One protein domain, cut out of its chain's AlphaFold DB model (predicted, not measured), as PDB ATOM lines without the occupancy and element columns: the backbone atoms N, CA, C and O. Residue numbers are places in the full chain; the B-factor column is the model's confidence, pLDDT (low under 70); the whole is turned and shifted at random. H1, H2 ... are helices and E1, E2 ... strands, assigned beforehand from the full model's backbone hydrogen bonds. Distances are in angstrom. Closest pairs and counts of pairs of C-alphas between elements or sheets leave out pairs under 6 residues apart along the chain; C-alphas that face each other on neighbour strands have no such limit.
ATOM      1  N   LYS A   7      28.727 -24.100   9.793       98.00
ATOM      2  CA  LYS A   7      28.480 -24.840   8.559       98.00
ATOM      3  C   LYS A   7      26.991 -24.781   8.220       98.00
ATOM      4  O   LYS A   7      26.160 -25.009   9.095       98.00
ATOM      5  N   PHE A   8      26.681 -24.511   6.959       97.94
ATOM      6  CA  PHE A   8      25.336 -24.576   6.395       97.94
ATOM      7  C   PHE A   8      25.136 -25.881   5.619       97.94
ATOM      8  O   PHE A   8      26.062 -26.370   4.969       97.94
ATOM      9  N   ASP A   9      23.931 -26.439   5.693       95.38
ATOM     10  CA  ASP A   9      23.520 -27.636   4.957       95.38
ATOM     11  C   ASP A   9      23.082 -27.321   3.508       95.38
ATOM     12  O   ASP A   9      23.099 -26.173   3.053       95.38
ATOM     13  N   GLU A  10      22.656 -28.354   2.771       94.25
ATOM     14  CA  GLU A  10      22.234 -28.247   1.363       94.25
ATOM     15  C   GLU A  10      21.045 -27.282   1.176       94.25
ATOM     16  O   GLU A  10      20.963 -26.535   0.197       94.25
ATOM     17  N   ASN A  11      20.121 -27.233   2.137       92.06
ATOM     18  CA  ASN A  11      18.942 -26.368   2.054       92.06
ATOM     19  C   ASN A  11      19.267 -24.869   2.198       92.06
ATOM     20  O   ASN A  11      18.403 -24.013   1.946       92.06
ATOM     21  N   MET A  12      20.501 -24.560   2.597       95.19
ATOM     22  CA  MET A  12      21.009 -23.225   2.889       95.19
ATOM     23  C   MET A  12      22.218 -22.861   2.006       95.19
ATOM     24  O   MET A  12      22.966 -21.930   2.314       95.19
ATOM     25  N   LEU A  13      22.387 -23.549   0.871       94.56
ATOM     26  CA  LEU A  13      23.483 -23.329  -0.076       94.56
ATOM     27  C   LEU A  13      23.656 -21.869  -0.504       94.56
ATOM     28  O   LEU A  13      22.708 -21.197  -0.935       94.56
ATOM     29  N   GLY A  14      24.904 -21.397  -0.478       93.94
ATOM     30  CA  GLY A  14      25.307 -20.052  -0.885       93.94
ATOM     31  C   GLY A  14      25.085 -18.962   0.164       93.94
ATOM     32  O   GLY A  14      25.567 -17.844  -0.033       93.94
ATOM     33  N   VAL A  15      24.434 -19.273   1.291       96.19
ATOM     34  CA  VAL A  15      24.347 -18.352   2.435       96.19
ATOM     35  C   VAL A  15      25.745 -18.056   2.980       96.19
ATOM     36  O   VAL A  15      26.060 -16.893   3.223       96.19
ATOM     37  N   ALA A  16      26.618 -19.067   3.089       97.00
ATOM     38  CA  ALA A  16      28.001 -18.891   3.543       97.00
ATOM     39  C   ALA A  16      28.746 -17.845   2.701       97.00
ATOM     40  O   ALA A  16      29.246 -16.852   3.231       97.00
ATOM     41  N   LYS A  17      28.727 -18.011   1.372       96.38
ATOM     42  CA  LYS A  17      29.335 -17.065   0.427       96.38
ATOM     43  C   LYS A  17      28.795 -15.648   0.616       96.38
ATOM     44  O   LYS A  17      29.573 -14.697   0.635       96.38
ATOM     45  N   LYS A  18      27.478 -15.496   0.789       96.12
ATOM     46  CA  LYS A  18      26.853 -14.186   1.004       96.12
ATOM     47  C   LYS A  18      27.356 -13.520   2.286       96.12
ATOM     48  O   LYS A  18      27.729 -12.349   2.238       96.12
ATOM     49  N   LEU A  19      27.412 -14.263   3.391       96.44
ATOM     50  CA  LEU A  19      27.876 -13.762   4.689       96.44
ATOM     51  C   LEU A  19      29.356 -13.363   4.669       96.44
ATOM     52  O   LEU A  19      29.709 -12.333   5.236       96.44
ATOM     53  N   ILE A  20      30.207 -14.133   3.987       96.56
ATOM     54  CA  ILE A  20      31.639 -13.828   3.843       96.56
ATOM     55  C   ILE A  20      31.853 -12.531   3.045       96.56
ATOM     56  O   ILE A  20      32.718 -11.723   3.378       96.56
ATOM     57  N   THR A  21      31.030 -12.291   2.018       96.38
ATOM     58  CA  THR A  21      31.107 -11.064   1.202       96.38
ATOM     59  C   THR A  21      30.515  -9.820   1.872       96.38
ATOM     60  O   THR A  21      30.750  -8.708   1.400       96.38
ATOM     61  N   ASP A  22      29.739  -9.974   2.948       97.19
ATOM     62  CA  ASP A  22      29.133  -8.856   3.670       97.19
ATOM     63  C   ASP A  22      30.171  -8.198   4.591       97.19
ATOM     64  O   ASP A  22      30.591  -8.774   5.593       97.19
ATOM     65  N   SER A  23      30.590  -6.972   4.265       96.56
ATOM     66  CA  SER A  23      31.655  -6.267   4.990       96.56
ATOM     67  C   SER A  23      31.330  -6.003   6.463       96.56
ATOM     68  O   SER A  23      32.239  -6.027   7.299       96.56
ATOM     69  N   VAL A  24      30.054  -5.786   6.798       96.00
ATOM     70  CA  VAL A  24      29.603  -5.496   8.167       96.00
ATOM     71  C   VAL A  24      29.677  -6.755   9.021       96.00
ATOM     72  O   VAL A  24      30.140  -6.703  10.164       96.00
ATOM     73  N   ILE A  25      29.246  -7.890   8.471       96.19
ATOM     74  CA  ILE A  25      29.321  -9.190   9.145       96.19
ATOM     75  C   ILE A  25      30.782  -9.628   9.249       96.19
ATOM     76  O   ILE A  25      31.256  -9.942  10.343       96.19
ATOM     77  N   ARG A  26      31.522  -9.563   8.139       95.25
ATOM     78  CA  ARG A  26      32.918  -9.988   8.029       95.25
ATOM     79  C   ARG A  26      33.824  -9.324   9.069       95.25
ATOM     80  O   ARG A  26      34.643 -10.001   9.687       95.25
ATOM     81  N   ALA A  27      33.643  -8.028   9.327       95.56
ATOM     82  CA  ALA A  27      34.443  -7.268  10.293       95.56
ATOM     83  C   ALA A  27      34.326  -7.756  11.756       95.56
ATOM     84  O   ALA A  27      35.133  -7.367  12.603       95.56
ATOM     85  N   ARG A  28      33.340  -8.603  12.081       94.75
ATOM     86  CA  ARG A  28      33.105  -9.107  13.446       94.75
ATOM     87  C   ARG A  28      33.938 -10.342  13.802       94.75
ATOM     88  O   ARG A  28      34.095 -10.658  14.990       94.75
ATOM     89  N   PHE A  29      34.472 -11.033  12.798       95.38
ATOM     90  CA  PHE A  29      35.148 -12.320  12.957       95.38
ATOM     91  C   PHE A  29      36.662 -12.178  12.878       95.38
ATOM     92  O   PHE A  29      37.192 -11.380  12.111       95.38
ATOM     93  N   LYS A  30      37.364 -12.996  13.671       93.62
ATOM     94  CA  LYS A  30      38.832 -13.069  13.627       93.62
ATOM     95  C   LYS A  30      39.328 -13.669  12.305       93.62
ATOM     96  O   LYS A  30      40.350 -13.241  11.783       93.62
ATOM     97  N   GLU A  31      38.591 -14.647  11.782       94.62
ATOM     98  CA  GLU A  31      38.864 -15.345  10.522       94.62
ATOM     99  C   GLU A  31      37.730 -15.069   9.520       94.62
ATOM    100  O   GLU A  31      36.833 -15.898   9.347       94.62
ATOM    101  N   PRO A  32      37.727 -13.885   8.884       93.00
ATOM    102  CA  PRO A  32      36.608 -13.405   8.073       93.00
ATOM    103  C   PRO A  32      36.253 -14.291   6.874       93.00
ATOM    104  O   PRO A  32      35.097 -14.341   6.475       93.00
ATOM    105  N   GLU A  33      37.229 -15.004   6.320       94.56
ATOM    106  CA  GLU A  33      37.033 -15.855   5.140       94.56
ATOM    107  C   GLU A  33      36.716 -17.315   5.502       94.56
ATOM    108  O   GLU A  33      36.406 -18.111   4.625       94.56
ATOM    109  N   ALA A  34      36.804 -17.688   6.786       94.94
ATOM    110  CA  ALA A  34      36.676 -19.080   7.227       94.94
ATOM    111  C   ALA A  34      35.596 -19.309   8.297       94.94
ATOM    112  O   ALA A  34      35.345 -20.460   8.668       94.94
ATOM    113  N   PHE A  35      34.949 -18.257   8.816       96.69
ATOM    114  CA  PHE A  35      33.935 -18.395   9.872       96.69
ATOM    115  C   PHE A  35      32.647 -19.078   9.390       96.69
ATOM    116  O   PHE A  35      31.967 -19.723  10.183       96.69
ATOM    117  N   ALA A  36      32.307 -18.968   8.108       97.25
ATOM    118  CA  ALA A  36      31.147 -19.612   7.509       97.25
ATOM    119  C   ALA A  36      31.593 -20.540   6.388       97.25
ATOM    120  O   ALA A  36      32.603 -20.298   5.735       97.25
ATOM    121  N   ASP A  37      30.848 -21.617   6.207       96.75
ATOM    122  CA  ASP A  37      31.144 -22.659   5.239       96.75
ATOM    123  C   ASP A  37      29.844 -23.378   4.871       96.75
ATOM    124  O   ASP A  37      28.890 -23.349   5.651       96.75
ATOM    125  N   ASP A  38      29.778 -24.014   3.711       95.94
ATOM    126  CA  ASP A  38      28.626 -24.812   3.294       95.94
ATOM    127  C   ASP A  38      29.073 -26.134   2.657       95.94
ATOM    128  O   ASP A  38      30.260 -26.385   2.447       95.94
ATOM    129  N   VAL A  39      28.120 -27.036   2.424       95.56
ATOM    130  CA  VAL A  39      28.408 -28.368   1.862       95.56
ATOM    131  C   VAL A  39      29.008 -28.318   0.450       95.56
ATOM    132  O   VAL A  39      29.665 -29.275   0.036       95.56
ATOM    133  N   GLU A  40      28.811 -27.222  -0.290       95.00
ATOM    134  CA  GLU A  40      29.378 -27.028  -1.626       95.00
ATOM    135  C   GLU A  40      30.863 -26.658  -1.546       95.00
ATOM    136  O   GLU A  40      31.671 -27.263  -2.251       95.00
ATOM    137  N   ILE A  41      31.238 -25.737  -0.656       90.38
ATOM    138  CA  ILE A  41      32.637 -25.318  -0.456       90.38
ATOM    139  C   ILE A  41      33.526 -26.493  -0.006       90.38
ATOM    140  O   ILE A  41      34.664 -26.607  -0.460       90.38
ATOM    141  N   GLU A  42      33.007 -27.402   0.822       90.25
ATOM    142  CA  GLU A  42      33.727 -28.617   1.243       90.25
ATOM    143  C   GLU A  42      33.691 -29.766   0.221       90.25
ATOM    144  O   GLU A  42      34.335 -30.796   0.430       90.25
ATOM    145  N   GLY A  43      32.939 -29.634  -0.876       94.31
ATOM    146  CA  GLY A  43      32.802 -30.703  -1.870       94.31
ATOM    147  C   GLY A  43      32.051 -31.937  -1.352       94.31
ATOM    148  O   GLY A  43      32.257 -33.041  -1.853       94.31
ATOM    149  N   ILE A  44      31.175 -31.764  -0.357       95.56
ATOM    150  CA  ILE A  44      30.339 -32.829   0.225       95.56
ATOM    151  C   ILE A  44      28.860 -32.686  -0.160       95.56
ATOM    152  O   ILE A  44      27.978 -33.185   0.534       95.56
ATOM    153  N   ARG A  45      28.577 -32.015  -1.277       95.56
ATOM    154  CA  ARG A  45      27.221 -31.843  -1.800       95.56
ATOM    155  C   ARG A  45      26.517 -33.193  -1.990       95.56
ATOM    156  O   ARG A  45      27.101 -34.123  -2.547       95.56
ATOM    157  N   GLY A  46      25.266 -33.294  -1.541       93.69
ATOM    158  CA  GLY A  46      24.490 -34.542  -1.588       93.69
ATOM    159  C   GLY A  46      24.931 -35.625  -0.593       93.69
ATOM    160  O   GLY A  46      24.438 -36.750  -0.671       93.69
ATOM    161  N   ALA A  47      25.849 -35.316   0.327       94.88
ATOM    162  CA  ALA A  47      26.125 -36.167   1.478       94.88
ATOM    163  C   ALA A  47      24.895 -36.290   2.390       94.88
ATOM    164  O   ALA A  47      24.062 -35.389   2.447       94.88
ATOM    165  N   ASP A  48      24.816 -37.394   3.131       94.94
ATOM    166  CA  ASP A  48      23.826 -37.541   4.194       94.94
ATOM    167  C   ASP A  48      24.128 -36.629   5.402       94.94
ATOM    168  O   ASP A  48      25.248 -36.141   5.597       94.94
ATOM    169  N   ASP A  49      23.115 -36.419   6.245       95.69
ATOM    170  CA  ASP A  49      23.216 -35.529   7.407       95.69
ATOM    171  C   ASP A  49      24.261 -36.006   8.434       95.69
ATOM    172  O   ASP A  49      24.856 -35.199   9.156       95.69
ATOM    173  N   VAL A  50      24.536 -37.315   8.487       95.94
ATOM    174  CA  VAL A  50      25.540 -37.908   9.386       95.94
ATOM    175  C   VAL A  50      26.948 -37.500   8.955       95.94
ATOM    176  O   VAL A  50      27.765 -37.103   9.792       95.94
ATOM    177  N   LYS A  51      27.237 -37.543   7.654       96.62
ATOM    178  CA  LYS A  51      28.505 -37.087   7.084       96.62
ATOM    179  C   LYS A  51      28.665 -35.578   7.251       96.62
ATOM    180  O   LYS A  51      29.731 -35.156   7.694       96.62
ATOM    181  N   ILE A  52      27.620 -34.782   7.005       97.19
ATOM    182  CA  ILE A  52      27.647 -33.326   7.260       97.19
ATOM    183  C   ILE A  52      27.995 -33.048   8.728       97.19
ATOM    184  O   ILE A  52      28.874 -32.234   9.018       97.19
ATOM    185  N   THR A  53      27.364 -33.768   9.658       97.12
ATOM    186  CA  THR A  53      27.622 -33.628  11.098       97.12
ATOM    187  C   THR A  53      29.046 -34.022  11.477       97.12
ATOM    188  O   THR A  53      29.704 -33.340  12.270       97.12
ATOM    189  N   THR A  54      29.548 -35.104  10.884       97.00
ATOM    190  CA  THR A  54      30.910 -35.597  11.107       97.00
ATOM    191  C   THR A  54      31.950 -34.575  10.649       97.00
ATOM    192  O   THR A  54      32.875 -34.265  11.403       97.00
ATOM    193  N   GLU A  55      31.792 -34.007   9.453       97.31
ATOM    194  CA  GLU A  55      32.713 -32.991   8.930       97.31
ATOM    195  C   GLU A  55      32.616 -31.671   9.711       97.31
ATOM    196  O   GLU A  55      33.644 -31.104  10.088       97.31
ATOM    197  N   ALA A  56      31.405 -31.234  10.085       97.25
ATOM    198  CA  ALA A  56      31.222 -30.078  10.967       97.25
ATOM    199  C   ALA A  56      31.952 -30.256  12.309       97.25
ATOM    200  O   ALA A  56      32.657 -29.349  12.763       97.25
ATOM    201  N   THR A  57      31.839 -31.447  12.907       96.81
ATOM    202  CA  THR A  57      32.507 -31.792  14.168       96.81
ATOM    203  C   THR A  57      34.027 -31.732  14.018       96.81
ATOM    204  O   THR A  57      34.695 -31.063  14.810       96.81
ATOM    205  N   LYS A  58      34.587 -32.366  12.977       97.06
ATOM    206  CA  LYS A  58      36.034 -32.337  12.682       97.06
ATOM    207  C   LYS A  58      36.546 -30.907  12.492       97.06
ATOM    208  O   LYS A  58      37.597 -30.551  13.025       97.06
ATOM    209  N   ALA A  59      35.786 -30.074  11.784       96.50
ATOM    210  CA  ALA A  59      36.127 -28.680  11.505       96.50
ATOM    211  C   ALA A  59      35.844 -27.714  12.675       96.50
ATOM    212  O   ALA A  59      36.146 -26.516  12.575       96.50
ATOM    213  N   ARG A  60      35.286 -28.219  13.784       96.56
ATOM    214  CA  ARG A  60      34.878 -27.450  14.970       96.56
ATOM    215  C   ARG A  60      33.853 -26.356  14.661       96.56
ATOM    216  O   ARG A  60      33.978 -25.216  15.119       96.56
ATOM    217  N   ARG A  61      32.862 -26.691  13.836       97.62
ATOM    218  CA  ARG A  61      31.823 -25.780  13.339       97.62
ATOM    219  C   ARG A  61      30.468 -26.128  13.945       97.62
ATOM    220  O   ARG A  61      30.100 -27.297  13.989       97.62
ATOM    221  N   MET A  62      29.710 -25.111  14.343       98.00
ATOM    222  CA  MET A  62      28.278 -25.254  14.627       98.00
ATOM    223  C   MET A  62      27.520 -25.507  13.324       98.00
ATOM    224  O   MET A  62      27.850 -24.908  12.301       98.00
ATOM    225  N   ILE A  63      26.488 -26.342  13.339       98.12
ATOM    226  CA  ILE A  63      25.631 -26.537  12.161       98.12
ATOM    227  C   ILE A  63      24.475 -25.541  12.229       98.12
ATOM    228  O   ILE A  63      23.843 -25.410  13.273       98.12
ATOM    229  N   ILE A  64      24.190 -24.840  11.132       98.19
ATOM    230  CA  ILE A  64      22.994 -24.007  10.967       98.19
ATOM    231  C   ILE A  64      22.199 -24.566   9.789       98.19
ATOM    232  O   ILE A  64      22.675 -24.561   8.657       98.19
ATOM    233  N   THR A  65      20.983 -25.029  10.050       97.88
ATOM    234  CA  THR A  65      20.139 -25.739   9.071       97.88
ATOM    235  C   THR A  65      18.676 -25.341   9.245       97.88
ATOM    236  O   THR A  65      18.304 -24.754  10.257       97.88
ATOM    237  N   ASN A  66      17.816 -25.636   8.275       97.50
ATOM    238  CA  ASN A  66      16.359 -25.614   8.439       97.50
ATOM    239  C   ASN A  66      15.732 -27.024   8.424       97.50
ATOM    240  O   ASN A  66      14.498 -27.130   8.410       97.50
ATOM    241  N   ASP A  67      16.562 -28.069   8.405       96.75
ATOM    242  CA  ASP A  67      16.170 -29.471   8.457       96.75
ATOM    243  C   ASP A  67      16.083 -29.944   9.914       96.75
ATOM    244  O   ASP A  67      17.009 -29.803  10.714       96.75
ATOM    245  N   THR A  68      14.921 -30.481  10.273       96.88
ATOM    246  CA  THR A  68      14.638 -30.986  11.619       96.88
ATOM    247  C   THR A  68      15.228 -32.368  11.863       96.88
ATOM    248  O   THR A  68      15.319 -32.774  13.020       96.88
ATOM    249  N   ASP A  69      15.662 -33.072  10.813       95.75
ATOM    250  CA  ASP A  69      16.290 -34.392  10.926       95.75
ATOM    251  C   ASP A  69      17.565 -34.320  11.796       95.75
ATOM    252  O   ASP A  69      17.875 -35.264  12.526       95.75
ATOM    253  N   PHE A  70      18.219 -33.150  11.856       96.06
ATOM    254  CA  PHE A  70      19.365 -32.876  12.730       96.06
ATOM    255  C   PHE A  70      19.076 -32.981  14.240       96.06
ATOM    256  O   PHE A  70      20.014 -33.123  15.025       96.06
ATOM    257  N   PHE A  71      17.810 -32.939  14.673       95.88
ATOM    258  CA  PHE A  71      17.456 -33.213  16.073       95.88
ATOM    259  C   PHE A  71      17.486 -34.705  16.420       95.88
ATOM    260  O   PHE A  71      17.593 -35.044  17.596       95.88
ATOM    261  N   VAL A  72      17.374 -35.580  15.417       94.81
ATOM    262  CA  VAL A  72      17.160 -37.028  15.585       94.81
ATOM    263  C   VAL A  72      18.412 -37.838  15.208       94.81
ATOM    264  O   VAL A  72      18.478 -39.045  15.435       94.81
ATOM    265  N   ILE A  73      19.414 -37.208  14.596       93.75
ATOM    266  CA  ILE A  73      20.715 -37.828  14.308       93.75
ATOM    267  C   ILE A  73      21.718 -37.579  15.442       93.75
ATOM    268  O   ILE A  73      21.425 -36.906  16.430       93.75
ATOM    269  N   SER A  74      22.926 -38.122  15.282       91.94
ATOM    270  CA  SER A  74      24.043 -37.892  16.197       91.94
ATOM    271  C   SER A  74      24.267 -36.394  16.448       91.94
ATOM    272  O   SER A  74      24.347 -35.628  15.488       91.94
ATOM    273  N   PRO A  75      24.400 -35.952  17.711       93.06
ATOM    274  CA  PRO A  75      24.592 -34.542  18.020       93.06
ATOM    275  C   PRO A  75      25.964 -34.049  17.546       93.06
ATOM    276  O   PRO A  75      26.969 -34.753  17.653       93.06
ATOM    277  N   ASN A  76      26.017 -32.804  17.074       96.62
ATOM    278  CA  ASN A  76      27.274 -32.124  16.787       96.62
ATOM    279  C   ASN A  76      27.929 -31.659  18.096       96.62
ATOM    280  O   ASN A  76      27.293 -30.987  18.908       96.62
ATOM    281  N   ALA A  77      29.223 -31.935  18.274       96.50
ATOM    282  CA  ALA A  77      29.956 -31.529  19.479       96.50
ATOM    283  C   ALA A  77      30.043 -30.001  19.660       96.50
ATOM    284  O   ALA A  77      30.277 -29.527  20.769       96.50
ATOM    285  N   PHE A  78      29.851 -29.241  18.577       97.19
ATOM    286  CA  PHE A  78      29.870 -27.774  18.553       97.19
ATOM    287  C   PHE A  78      28.479 -27.173  18.320       97.19
ATOM    288  O   PHE A  78      28.363 -26.068  17.793       97.19
ATOM    289  N   GLY A  79      27.435 -27.927  18.667       97.06
ATOM    290  CA  GLY A  79      26.046 -27.494  18.635       97.06
ATOM    291  C   GLY A  79      25.408 -27.486  17.246       97.06
ATOM    292  O   GLY A  79      26.070 -27.401  16.203       97.06
ATOM    293  N   THR A  80      24.084 -27.547  17.241       97.88
ATOM    294  CA  THR A  80      23.270 -27.426  16.028       97.88
ATOM    295  C   THR A  80      22.155 -26.426  16.268       97.88
ATOM    296  O   THR A  80      21.462 -26.482  17.281       97.88
ATOM    297  N   LEU A  81      21.967 -25.513  15.322       98.31
ATOM    298  CA  LEU A  81      20.912 -24.517  15.338       98.31
ATOM    299  C   LEU A  81      19.952 -24.764  14.173       98.31
ATOM    300  O   LEU A  81      20.297 -24.542  13.011       98.31
ATOM    301  N   VAL A  82      18.734 -25.198  14.492       98.12
ATOM    302  CA  VAL A  82      17.683 -25.442  13.499       98.12
ATOM    303  C   VAL A  82      16.782 -24.212  13.388       98.12
ATOM    304  O   VAL A  82      16.146 -23.787  14.352       98.12
ATOM    305  N   LEU A  83      16.721 -23.633  12.192       98.44
ATOM    306  CA  LEU A  83      15.984 -22.418  11.861       98.44
ATOM    307  C   LEU A  83      14.539 -22.748  11.455       98.44
ATOM    308  O   LEU A  83      14.287 -23.441  10.462       98.44
ATOM    309  N   ARG A  84      13.567 -22.229  12.207       97.81
ATOM    310  CA  ARG A  84      12.123 -22.452  11.999       97.81
ATOM    311  C   ARG A  84      11.333 -21.154  12.173       97.81
ATOM    312  O   ARG A  84      11.896 -20.068  12.166       97.81
ATOM    313  N   GLY A  85      10.009 -21.267  12.274       97.81
ATOM    314  CA  GLY A  85       9.105 -20.127  12.392       97.81
ATOM    315  C   GLY A  85       8.782 -19.482  11.048       97.81
ATOM    316  O   GLY A  85       8.828 -20.131   9.994       97.81
ATOM    317  N   GLY A  86       8.423 -18.208  11.090       98.12
ATOM    318  CA  GLY A  86       8.010 -17.422   9.939       98.12
ATOM    319  C   GLY A  86       7.629 -16.005  10.341       98.12
ATOM    320  O   GLY A  86       7.544 -15.675  11.517       98.12
ATOM    321  N   VAL A  87       7.378 -15.169   9.344       98.44
ATOM    322  CA  VAL A  87       6.915 -13.792   9.559       98.44
ATOM    323  C   VAL A  87       5.481 -13.638   9.077       98.44
ATOM    324  O   VAL A  87       5.077 -14.279   8.100       98.44
ATOM    325  N   GLN A  88       4.707 -12.797   9.751       98.56
ATOM    326  CA  GLN A  88       3.349 -12.465   9.338       98.56
ATOM    327  C   GLN A  88       3.382 -11.308   8.334       98.56
ATOM    328  O   GLN A  88       3.922 -10.240   8.622       98.56
ATOM    329  N   GLY A  89       2.816 -11.520   7.149       97.94
ATOM    330  CA  GLY A  89       2.624 -10.455   6.171       97.94
ATOM    331  C   GLY A  89       1.520  -9.486   6.586       97.94
ATOM    332  O   GLY A  89       0.590  -9.859   7.302       97.94
ATOM    333  N   ASP A  90       1.572  -8.265   6.056       97.56
ATOM    334  CA  ASP A  90       0.486  -7.270   6.137       97.56
ATOM    335  C   ASP A  90      -0.866  -7.762   5.571       97.56
ATOM    336  O   ASP A  90      -1.921  -7.220   5.890       97.56
ATOM    337  N   ASN A  91      -0.852  -8.842   4.791       96.62
ATOM    338  CA  ASN A  91      -2.020  -9.577   4.308       96.62
ATOM    339  C   ASN A  91      -2.522 -10.680   5.263       96.62
ATOM    340  O   ASN A  91      -3.346 -11.501   4.861       96.62
ATOM    341  N   ASN A  92      -2.008 -10.744   6.495       96.75
ATOM    342  CA  ASN A  92      -2.287 -11.777   7.500       96.75
ATOM    343  C   ASN A  92      -1.876 -13.210   7.116       96.75
ATOM    344  O   ASN A  92      -2.253 -14.166   7.796       96.75
ATOM    345  N   VAL A  93      -1.074 -13.393   6.065       97.50
ATOM    346  CA  VAL A  93      -0.512 -14.701   5.709       97.50
ATOM    347  C   VAL A  93       0.812 -14.898   6.438       97.50
ATOM    348  O   VAL A  93       1.677 -14.027   6.427       97.50
ATOM    349  N   THR A  94       1.002 -16.067   7.053       98.00
ATOM    350  CA  THR A  94       2.294 -16.431   7.652       98.00
ATOM    351  C   THR A  94       3.217 -17.046   6.605       98.00
ATOM    352  O   THR A  94       2.914 -18.083   6.008       98.00
ATOM    353  N   TYR A  95       4.382 -16.434   6.414       97.75
ATOM    354  CA  TYR A  95       5.431 -16.901   5.517       97.75
ATOM    355  C   TYR A  95       6.473 -17.683   6.311       97.75
ATOM    356  O   TYR A  95       7.376 -17.114   6.923       97.75
ATOM    357  N   GLY A  96       6.332 -19.010   6.313       97.94
ATOM    358  CA  GLY A  96       7.264 -19.903   7.000       97.94
ATOM    359  C   GLY A  96       8.682 -19.809   6.432       97.94
ATOM    360  O   GLY A  96       8.860 -19.831   5.214       97.94
ATOM    361  N   PHE A  97       9.690 -19.789   7.307       97.81
ATOM    362  CA  PHE A  97      11.107 -19.642   6.951       97.81
ATOM    363  C   PHE A  97      11.560 -20.628   5.859       97.81
ATOM    364  O   PHE A  97      12.218 -20.248   4.892       97.81
ATOM    365  N   HIS A  98      11.133 -21.891   5.956       96.19
ATOM    366  CA  HIS A  98      11.469 -22.933   4.980       96.19
ATOM    367  C   HIS A  98      10.970 -22.633   3.554       96.19
ATOM    368  O   HIS A  98      11.557 -23.142   2.600       96.19
ATOM    369  N   ARG A  99       9.928 -21.801   3.404       95.75
ATOM    370  CA  ARG A  99       9.323 -21.404   2.118       95.75
ATOM    371  C   ARG A  99       9.822 -20.062   1.600       95.75
ATOM    372  O   ARG A  99       9.421 -19.657   0.510       95.75
ATOM    373  N   LEU A 100      10.649 -19.354   2.367       96.31
ATOM    374  CA  LEU A 100      11.221 -18.102   1.902       96.31
ATOM    375  C   LEU A 100      12.169 -18.385   0.719       96.31
ATOM    376  O   LEU A 100      12.982 -19.311   0.787       96.31
ATOM    377  N   PRO A 101      12.090 -17.605  -0.371       95.25
ATOM    378  CA  PRO A 101      13.110 -17.559  -1.405       95.25
ATOM    379  C   PRO A 101      14.512 -17.343  -0.830       95.25
ATOM    380  O   PRO A 101      14.690 -16.708   0.208       95.25
ATOM    381  N   LYS A 102      15.529 -17.809  -1.558       94.75
ATOM    382  CA  LYS A 102      16.932 -17.760  -1.124       94.75
ATOM    383  C   LYS A 102      17.393 -16.368  -0.664       94.75
ATOM    384  O   LYS A 102      17.908 -16.250   0.439       94.75
ATOM    385  N   GLY A 103      17.146 -15.316  -1.448       95.38
ATOM    386  CA  GLY A 103      17.553 -13.953  -1.070       95.38
ATOM    387  C   GLY A 103      16.856 -13.425   0.192       95.38
ATOM    388  O   GLY A 103      17.436 -12.661   0.959       95.38
ATOM    389  N   GLU A 104      15.625 -13.871   0.450       96.31
ATOM    390  CA  GLU A 104      14.887 -13.526   1.667       96.31
ATOM    391  C   GLU A 104      15.431 -14.294   2.882       96.31
ATOM    392  O   GLU A 104      15.624 -13.691   3.937       96.31
ATOM    393  N   LYS A 105      15.764 -15.587   2.718       96.94
ATOM    394  CA  LYS A 105      16.470 -16.380   3.742       96.94
ATOM    395  C   LYS A 105      17.807 -15.742   4.115       96.94
ATOM    396  O   LYS A 105      18.079 -15.560   5.297       96.94
ATOM    397  N   GLU A 106      18.613 -15.367   3.123       96.75
ATOM    398  CA  GLU A 106      19.893 -14.680   3.333       96.75
ATOM    399  C   GLU A 106      19.707 -13.410   4.176       96.75
ATOM    400  O   GLU A 106      20.431 -13.213   5.147       96.75
ATOM    401  N   SER A 107      18.690 -12.593   3.876       96.31
ATOM    402  CA  SER A 107      18.410 -11.358   4.621       96.31
ATOM    403  C   SER A 107      18.088 -11.600   6.104       96.31
ATOM    404  O   SER A 107      18.648 -10.923   6.972       96.31
ATOM    405  N   VAL A 108      17.228 -12.572   6.427       97.44
ATOM    406  CA  VAL A 108      16.890 -12.874   7.835       97.44
ATOM    407  C   VAL A 108      18.020 -13.593   8.577       97.44
ATOM    408  O   VAL A 108      18.158 -13.426   9.789       97.44
ATOM    409  N   ILE A 109      18.872 -14.341   7.874       97.94
ATOM    410  CA  ILE A 109      20.075 -14.941   8.468       97.94
ATOM    411  C   ILE A 109      21.122 -13.868   8.740       97.94
ATOM    412  O   ILE A 109      21.721 -13.880   9.808       97.94
ATOM    413  N   SER A 110      21.300 -12.875   7.867       97.38
ATOM    414  CA  SER A 110      22.166 -11.730   8.177       97.38
ATOM    415  C   SER A 110      21.754 -11.042   9.488       97.38
ATOM    416  O   SER A 110      22.621 -10.611  10.252       97.38
ATOM    417  N   ARG A 111      20.454 -11.002   9.827       96.69
ATOM    418  CA  ARG A 111      19.982 -10.532  11.148       96.69
ATOM    419  C   ARG A 111      20.472 -11.419  12.298       96.69
ATOM    420  O   ARG A 111      20.919 -10.895  13.316       96.69
ATOM    421  N   LEU A 112      20.494 -12.741  12.116       96.94
ATOM    422  CA  LEU A 112      21.069 -13.691  13.077       96.94
ATOM    423  C   LEU A 112      22.537 -13.339  13.402       96.94
ATOM    424  O   LEU A 112      22.905 -13.199  14.566       96.94
ATOM    425  N   PHE A 113      23.352 -13.077  12.377       97.56
ATOM    426  CA  PHE A 113      24.777 -12.729  12.518       97.56
ATOM    427  C   PHE A 113      25.036 -11.290  12.994       97.56
ATOM    428  O   PHE A 113      26.111 -10.974  13.512       97.56
ATOM    429  N   THR A 114      24.069 -10.390  12.837       96.38
ATOM    430  CA  THR A 114      24.225  -8.991  13.263       96.38
ATOM    431  C   THR A 114      23.690  -8.731  14.669       96.38
ATOM    432  O   THR A 114      24.246  -7.882  15.369       96.38
ATOM    433  N   GLN A 115      22.682  -9.474  15.121       97.38
ATOM    434  CA  GLN A 115      22.000  -9.214  16.394       97.38
ATOM    435  C   GLN A 115      22.153 -10.351  17.416       97.38
ATOM    436  O   GLN A 115      22.164 -10.083  18.612       97.38
ATOM    437  N   TYR A 116      22.351 -11.596  16.974       97.81
ATOM    438  CA  TYR A 116      22.275 -12.789  17.833       97.81
ATOM    439  C   TYR A 116      23.598 -13.555  17.962       97.81
ATOM    440  O   TYR A 116      23.612 -14.737  18.298       97.81
ATOM    441  N   MET A 117      24.739 -12.894  17.736       96.50
ATOM    442  CA  MET A 117      26.055 -13.543  17.843       96.50
ATOM    443  C   MET A 117      26.328 -14.146  19.222       96.50
ATOM    444  O   MET A 117      26.918 -15.219  19.298       96.50
ATOM    445  N   GLY A 118      25.904 -13.474  20.298       96.81
ATOM    446  CA  GLY A 118      26.080 -13.979  21.663       96.81
ATOM    447  C   GLY A 118      25.353 -15.307  21.880       96.81
ATOM    448  O   GLY A 118      25.953 -16.262  22.366       96.81
ATOM    449  N   GLU A 119      24.100 -15.397  21.427       97.62
ATOM    450  CA  GLU A 119      23.298 -16.624  21.499       97.62
ATOM    451  C   GLU A 119      23.881 -17.738  20.628       97.62
ATOM    452  O   GLU A 119      24.055 -18.860  21.097       97.62
ATOM    453  N   MET A 120      24.280 -17.437  19.390       97.56
ATOM    454  CA  MET A 120      24.926 -18.438  18.534       97.56
ATOM    455  C   MET A 120      26.237 -18.959  19.134       97.56
ATOM    456  O   MET A 120      26.528 -20.148  19.041       97.56
ATOM    457  N   GLN A 121      27.022 -18.100  19.784       96.44
ATOM    458  CA  GLN A 121      28.248 -18.524  20.454       96.44
ATOM    459  C   GLN A 121      27.959 -19.339  21.725       96.44
ATOM    460  O   GLN A 121      28.695 -20.279  22.020       96.44
ATOM    461  N   ARG A 122      26.870 -19.037  22.447       96.31
ATOM    462  CA  ARG A 122      26.372 -19.864  23.559       96.31
ATOM    463  C   ARG A 122      26.008 -21.269  23.078       96.31
ATOM    464  O   ARG A 122      26.410 -22.235  23.722       96.31
ATOM    465  N   VAL A 123      25.300 -21.379  21.951       96.44
ATOM    466  CA  VAL A 123      24.961 -22.672  21.339       96.44
ATOM    467  C   VAL A 123      26.224 -23.398  20.885       96.44
ATOM    468  O   VAL A 123      26.386 -24.555  21.237       96.44
ATOM    469  N   GLN A 124      27.155 -22.724  20.202       96.31
ATOM    470  CA  GLN A 124      28.395 -23.348  19.720       96.31
ATOM    471  C   GLN A 124      29.279 -23.898  20.850       96.31
ATOM    472  O   GLN A 124      29.908 -24.946  20.709       96.31
ATOM    473  N   ASN A 125      29.374 -23.160  21.956       94.81
ATOM    474  CA  ASN A 125      30.183 -23.555  23.108       94.81
ATOM    475  C   ASN A 125      29.526 -24.671  23.937       94.81
ATOM    476  O   ASN A 125      30.171 -25.218  24.831       94.81
ATOM    477  N   GLY A 126      28.258 -24.988  23.667       88.75
ATOM    478  CA  GLY A 126      27.547 -26.098  24.276       88.75
ATOM    479  C   GLY A 126      27.343 -27.258  23.295       88.75
ATOM    480  O   GLY A 126      27.256 -27.053  22.088       88.75
ATOM    481  N   PRO A 127      27.188 -28.497  23.781       83.44
ATOM    482  CA  PRO A 127      26.786 -29.625  22.943       83.44
ATOM    483  C   PRO A 127      25.258 -29.625  22.723       83.44
ATOM    484  O   PRO A 127      24.602 -30.651  22.890       83.44
ATOM    485  N   TYR A 128      24.658 -28.458  22.460       89.00
ATOM    486  CA  TYR A 128      23.202 -28.294  22.428       89.00
ATOM    487  C   TYR A 128      22.664 -28.244  21.000       89.00
ATOM    488  O   TYR A 128      23.199 -27.545  20.139       89.00
ATOM    489  N   ASN A 129      21.542 -28.930  20.793       94.69
ATOM    490  CA  ASN A 129      20.685 -28.717  19.640       94.69
ATOM    491  C   ASN A 129      19.587 -27.731  20.049       94.69
ATOM    492  O   ASN A 129      18.779 -28.026  20.933       94.69
ATOM    493  N   GLU A 130      19.563 -26.558  19.427       97.44
ATOM    494  CA  GLU A 130      18.570 -25.523  19.705       97.44
ATOM    495  C   GLU A 130      17.750 -25.169  18.471       97.44
ATOM    496  O   GLU A 130      18.179 -25.290  17.323       97.44
ATOM    497  N   LEU A 131      16.536 -24.710  18.741       98.06
ATOM    498  CA  LEU A 131      15.622 -24.152  17.771       98.06
ATOM    499  C   LEU A 131      15.744 -22.627  17.802       98.06
ATOM    500  O   LEU A 131      15.526 -22.013  18.847       98.06
ATOM    501  N   ALA A 132      16.012 -22.015  16.653       98.44
ATOM    502  CA  ALA A 132      15.811 -20.585  16.459       98.44
ATOM    503  C   ALA A 132      14.500 -20.378  15.697       98.44
ATOM    504  O   ALA A 132      14.382 -20.728  14.522       98.44
ATOM    505  N   THR A 133      13.496 -19.821  16.370       98.50
ATOM    506  CA  THR A 133      12.186 -19.533  15.774       98.50
ATOM    507  C   THR A 133      12.155 -18.092  15.289       98.50
ATOM    508  O   THR A 133      12.329 -17.170  16.083       98.50
ATOM    509  N   LEU A 134      11.957 -17.906  13.986       98.62
ATOM    510  CA  LEU A 134      11.719 -16.606  13.374       98.62
ATOM    511  C   LEU A 134      10.301 -16.143  13.700       98.62
ATOM    512  O   LEU A 134       9.346 -16.892  13.479       98.62
ATOM    513  N   GLU A 135      10.180 -14.909  14.170       98.50
ATOM    514  CA  GLU A 135       8.914 -14.223  14.430       98.50
ATOM    515  C   GLU A 135       9.017 -12.754  13.998       98.50
ATOM    516  O   GLU A 135      10.116 -12.228  13.817       98.50
ATOM    517  N   GLY A 136       7.872 -12.087  13.854       98.19
ATOM    518  CA  GLY A 136       7.760 -10.670  13.496       98.19
ATOM    519  C   GLY A 136       6.909 -10.462  12.251       98.19
ATOM    520  O   GLY A 136       6.184 -11.369  11.821       98.19
ATOM    521  N   THR A 137       7.001  -9.275  11.660       98.38
ATOM    522  CA  THR A 137       6.144  -8.890  10.537       98.38
ATOM    523  C   THR A 137       6.932  -8.541   9.278       98.38
ATOM    524  O   THR A 137       8.126  -8.230   9.297       98.38
ATOM    525  N   CYS A 138       6.272  -8.629   8.127       98.25
ATOM    526  CA  CYS A 138       6.833  -8.166   6.867       98.25
ATOM    527  C   CYS A 138       5.791  -7.444   6.016       98.25
ATOM    528  O   CYS A 138       4.596  -7.741   6.044       98.25
ATOM    529  N   ARG A 139       6.270  -6.491   5.224       97.81
ATOM    530  CA  ARG A 139       5.482  -5.836   4.188       97.81
ATOM    531  C   ARG A 139       5.586  -6.623   2.891       97.81
ATOM    532  O   ARG A 139       6.692  -6.981   2.467       97.81
ATOM    533  N   ILE A 140       4.454  -6.854   2.235       97.50
ATOM    534  CA  ILE A 140       4.425  -7.553   0.952       97.50
ATOM    535  C   ILE A 140       4.553  -6.532  -0.178       97.50
ATOM    536  O   ILE A 140       3.698  -5.671  -0.379       97.50
ATOM    537  N   LEU A 141       5.652  -6.618  -0.925       96.50
ATOM    538  CA  LEU A 141       5.928  -5.763  -2.071       96.50
ATOM    539  C   LEU A 141       5.713  -6.551  -3.361       96.50
ATOM    540  O   LEU A 141       6.420  -7.516  -3.655       96.50
ATOM    541  N   THR A 142       4.761  -6.102  -4.170       95.69
ATOM    542  CA  THR A 142       4.526  -6.671  -5.498       95.69
ATOM    543  C   THR A 142       5.259  -5.838  -6.542       95.69
ATOM    544  O   THR A 142       4.934  -4.672  -6.764       95.69
ATOM    545  N   ARG A 143       6.254  -6.436  -7.203       94.12
ATOM    546  CA  ARG A 143       7.005  -5.825  -8.310       94.12
ATOM    547  C   ARG A 143       6.756  -6.629  -9.582       94.12
ATOM    548  O   ARG A 143       7.417  -7.632  -9.861       94.12
ATOM    549  N   GLY A 144       5.744  -6.216 -10.344       93.69
ATOM    550  CA  GLY A 144       5.255  -6.976 -11.493       93.69
ATOM    551  C   GLY A 144       4.669  -8.321 -11.055       93.69
ATOM    552  O   GLY A 144       3.740  -8.357 -10.258       93.69
ATOM    553  N   LYS A 145       5.226  -9.431 -11.556       94.12
ATOM    554  CA  LYS A 145       4.812 -10.799 -11.176       94.12
ATOM    555  C   LYS A 145       5.554 -11.354  -9.951       94.12
ATOM    556  O   LYS A 145       5.299 -12.488  -9.554       94.12
ATOM    557  N   LYS A 146       6.507 -10.606  -9.384       94.38
ATOM    558  CA  LYS A 146       7.313 -11.055  -8.242       94.38
ATOM    559  C   LYS A 146       6.749 -10.497  -6.939       94.38
ATOM    560  O   LYS A 146       6.458  -9.307  -6.850       94.38
ATOM    561  N   ILE A 147       6.632 -11.373  -5.944       93.56
ATOM    562  CA  ILE A 147       6.262 -11.031  -4.568       93.56
ATOM    563  C   ILE A 147       7.535 -11.054  -3.723       93.56
ATOM    564  O   ILE A 147       8.057 -12.130  -3.416       93.56
ATOM    565  N   GLU A 148       8.011  -9.877  -3.338       95.94
ATOM    566  CA  GLU A 148       9.141  -9.682  -2.427       95.94
ATOM    567  C   GLU A 148       8.598  -9.369  -1.027       95.94
ATOM    568  O   GLU A 148       7.614  -8.640  -0.894       95.94
ATOM    569  N   LYS A 149       9.214  -9.915   0.026       96.69
ATOM    570  CA  LYS A 149       8.880  -9.525   1.406       96.69
ATOM    571  C   LYS A 149       9.963  -8.610   1.948       96.69
ATOM    572  O   LYS A 149      11.143  -8.952   1.936       96.69
ATOM    573  N   GLN A 150       9.543  -7.448   2.429       97.12
ATOM    574  CA  GLN A 150      10.395  -6.522   3.156       97.12
ATOM    575  C   GLN A 150      10.173  -6.744   4.652       97.12
ATOM    576  O   GLN A 150       9.100  -6.463   5.174       97.12
ATOM    577  N   PHE A 151      11.176  -7.297   5.328       97.38
ATOM    578  CA  PHE A 151      11.125  -7.584   6.762       97.38
ATOM    579  C   PHE A 151      11.153  -6.293   7.584       97.38
ATOM    580  O   PHE A 151      12.034  -5.456   7.364       97.38
ATOM    581  N   ASN A 152      10.219  -6.160   8.526       97.50
ATOM    582  CA  ASN A 152      10.148  -5.025   9.444       97.50
ATOM    583  C   ASN A 152      11.210  -5.148  10.557       97.50
ATOM    584  O   ASN A 152      11.946  -6.137  10.647       97.50
ATOM    585  N   ASP A 153      11.320  -4.121  11.399       96.75
ATOM    586  CA  ASP A 153      12.324  -4.067  12.473       96.75
ATOM    587  C   ASP A 153      11.979  -4.932  13.691       96.75
ATOM    588  O   ASP A 153      12.861  -5.245  14.488       96.75
ATOM    589  N   ASP A 154      10.725  -5.372  13.807       97.31
ATOM    590  CA  ASP A 154      10.257  -6.303  14.838       97.31
ATOM    591  C   ASP A 154      10.660  -7.763  14.567       97.31
ATOM    592  O   ASP A 154      10.459  -8.626  15.426       97.31
ATOM    593  N   VAL A 155      11.227  -8.054  13.389       98.12
ATOM    594  CA  VAL A 155      11.673  -9.399  13.021       98.12
ATOM    595  C   VAL A 155      12.836  -9.835  13.898       98.12
ATOM    596  O   VAL A 155      13.913  -9.231  13.884       98.12
ATOM    597  N   ARG A 156      12.623 -10.935  14.620       98.19
ATOM    598  CA  ARG A 156      13.530 -11.444  15.647       98.19
ATOM    599  C   ARG A 156      13.634 -12.962  15.629       98.19
ATOM    600  O   ARG A 156      12.734 -13.662  15.164       98.19
ATOM    601  N   TRP A 157      14.737 -13.455  16.178       98.56
ATOM    602  CA  TRP A 157      14.968 -14.877  16.412       98.56
ATOM    603  C   TRP A 157      14.831 -15.193  17.898       98.56
ATOM    604  O   TRP A 157      15.494 -14.574  18.731       98.56
ATOM    605  N   ASN A 158      14.003 -16.182  18.222       98.38
ATOM    606  CA  ASN A 158      13.849 -16.701  19.578       98.38
ATOM    607  C   ASN A 158      14.542 -18.059  19.691       98.38
ATOM    608  O   ASN A 158      14.152 -19.013  19.012       98.38
ATOM    609  N   PHE A 159      15.556 -18.136  20.548       98.31
ATOM    610  CA  PHE A 159      16.339 -19.343  20.798       98.31
ATOM    611  C   PHE A 159      15.718 -20.132  21.942       98.31
ATOM    612  O   PHE A 159      15.418 -19.576  23.001       98.31
ATOM    613  N   ARG A 160      15.514 -21.430  21.736       97.56
ATOM    614  CA  ARG A 160      15.026 -22.335  22.777       97.56
ATOM    615  C   ARG A 160      15.428 -23.767  22.484       97.56
ATOM    616  O   ARG A 160      15.672 -24.141  21.340       97.56
ATOM    617  N   LYS A 161      15.400 -24.607  23.514       97.19
ATOM    618  CA  LYS A 161      15.430 -26.056  23.313       97.19
ATOM    619  C   LYS A 161      14.113 -26.509  22.658       97.19
ATOM    620  O   LYS A 161      13.063 -25.923  22.960       97.19
ATOM    621  N   PRO A 162      14.148 -27.499  21.750       96.62
ATOM    622  CA  PRO A 162      12.922 -28.140  21.288       96.62
ATOM    623  C   PRO A 162      12.215 -28.793  22.482       96.62
ATOM    624  O   PRO A 162      12.874 -29.328  23.377       96.62
ATOM    625  N   ALA A 163      10.888 -28.708  22.520       96.88
ATOM    626  CA  ALA A 163      10.103 -29.449  23.500       96.88
ATOM    627  C   ALA A 163      10.109 -30.946  23.149       96.88
ATOM    628  O   ALA A 163      10.288 -31.308  21.986       96.88
TER     629      ALA A 163
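AT A GLANCE: This is residues 7 to 163 of the 328 residues of an uncharacterized protein of Endogone sp. FLAS-F59071 (UniProt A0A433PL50). A strongly twisted, branched sheet of seven strands is built round the long strand E2, with H5 and H6 over one face and the short H4 over the other. The hairpin of E5 and E6 swings off from one end of E2 as an arm, while H1 and H2 lie beyond H5, away from the sheet. The printed part has 157 residues, with six named helices and seven named strands; along the chain come H1, H2 and H3, then E1, H4, E2 and E3, then H5 and H6, and last E4, E5, E6 and E7; the class is mixed, helices and strands, and of the sheet's neighbour pairs E1 and E2, E2 and E4, and E2 and E5 are parallel, while E2 and E3, E4 and E7, and E5 and E6 are antiparallel. The whole is compact, with a radius of gyration of the C-alphas of 15.5 A, and spans 45 by 36 by 31 A.

HOW THE PARTS SIT: H1, residues 15 to 21, and H2, residues 23 to 26, touch only at the corner, and only just, with 3 pairs of C-alphas within 8 A. H3, residues 49 to 58, only grazes the sheet. E1, residues 62 to 65, is parallel to E2, residues 80 to 89, with N 81 and O 63 2.8 A apart. With H4, residues 68 to 71, they form a strand-helix-strand unit, two parallel neighbour strands with a helix between, its crossover right-handed. E3, residues 94 to 96, forms a hairpin with E2 (N 95 and O 87, 2.8 A). H5, residues 102 to 115, only just touches H1, with 3 pairs; the closest C-alphas are those of Val 15 and Glu 106, 5.8 A. H5 and H6, residues 117 to 124, are on the opposite face from H4, at heights over the sheet of 6.1 A and 8.5 A. E4, residues 129 to 135, is parallel to E2 (N 82 and O 130, 2.9 A). E4 runs on into E5, residues 137 to 143, at 63 degrees; E5 is parallel to E2 (N 138 and O 88, 2.9 A). E5 and E6, residues 146 to 151, form a hairpin (N 141 and O 148, 2.8 A). E7, residues 156 to 160, is antiparallel to E4 (N 133 and O 158, 2.8 A). Every O i to N i+4 pair is within hydrogen-bond range in H1, H3, H5 and H6; H2 and H4 are too short for one.

IN THESE COORDINATES: C-alpha 15, where H1 begins, is at (24.347, -18.352, 2.435). H5 measures 20.1 A from first to last C-alpha, E2 28.5 A, E4 19.4 A and E5 19.1 A. E7 ends at C-alpha 160, (15.026, -22.335, 22.777).

THE WHOLE: The C-alphas farthest apart, Lys 58 and Gly 144, are 46.6 A apart. The printed part has no cut. The link from H2 to H3 is long. No printed residue is under 70 in pLDDT.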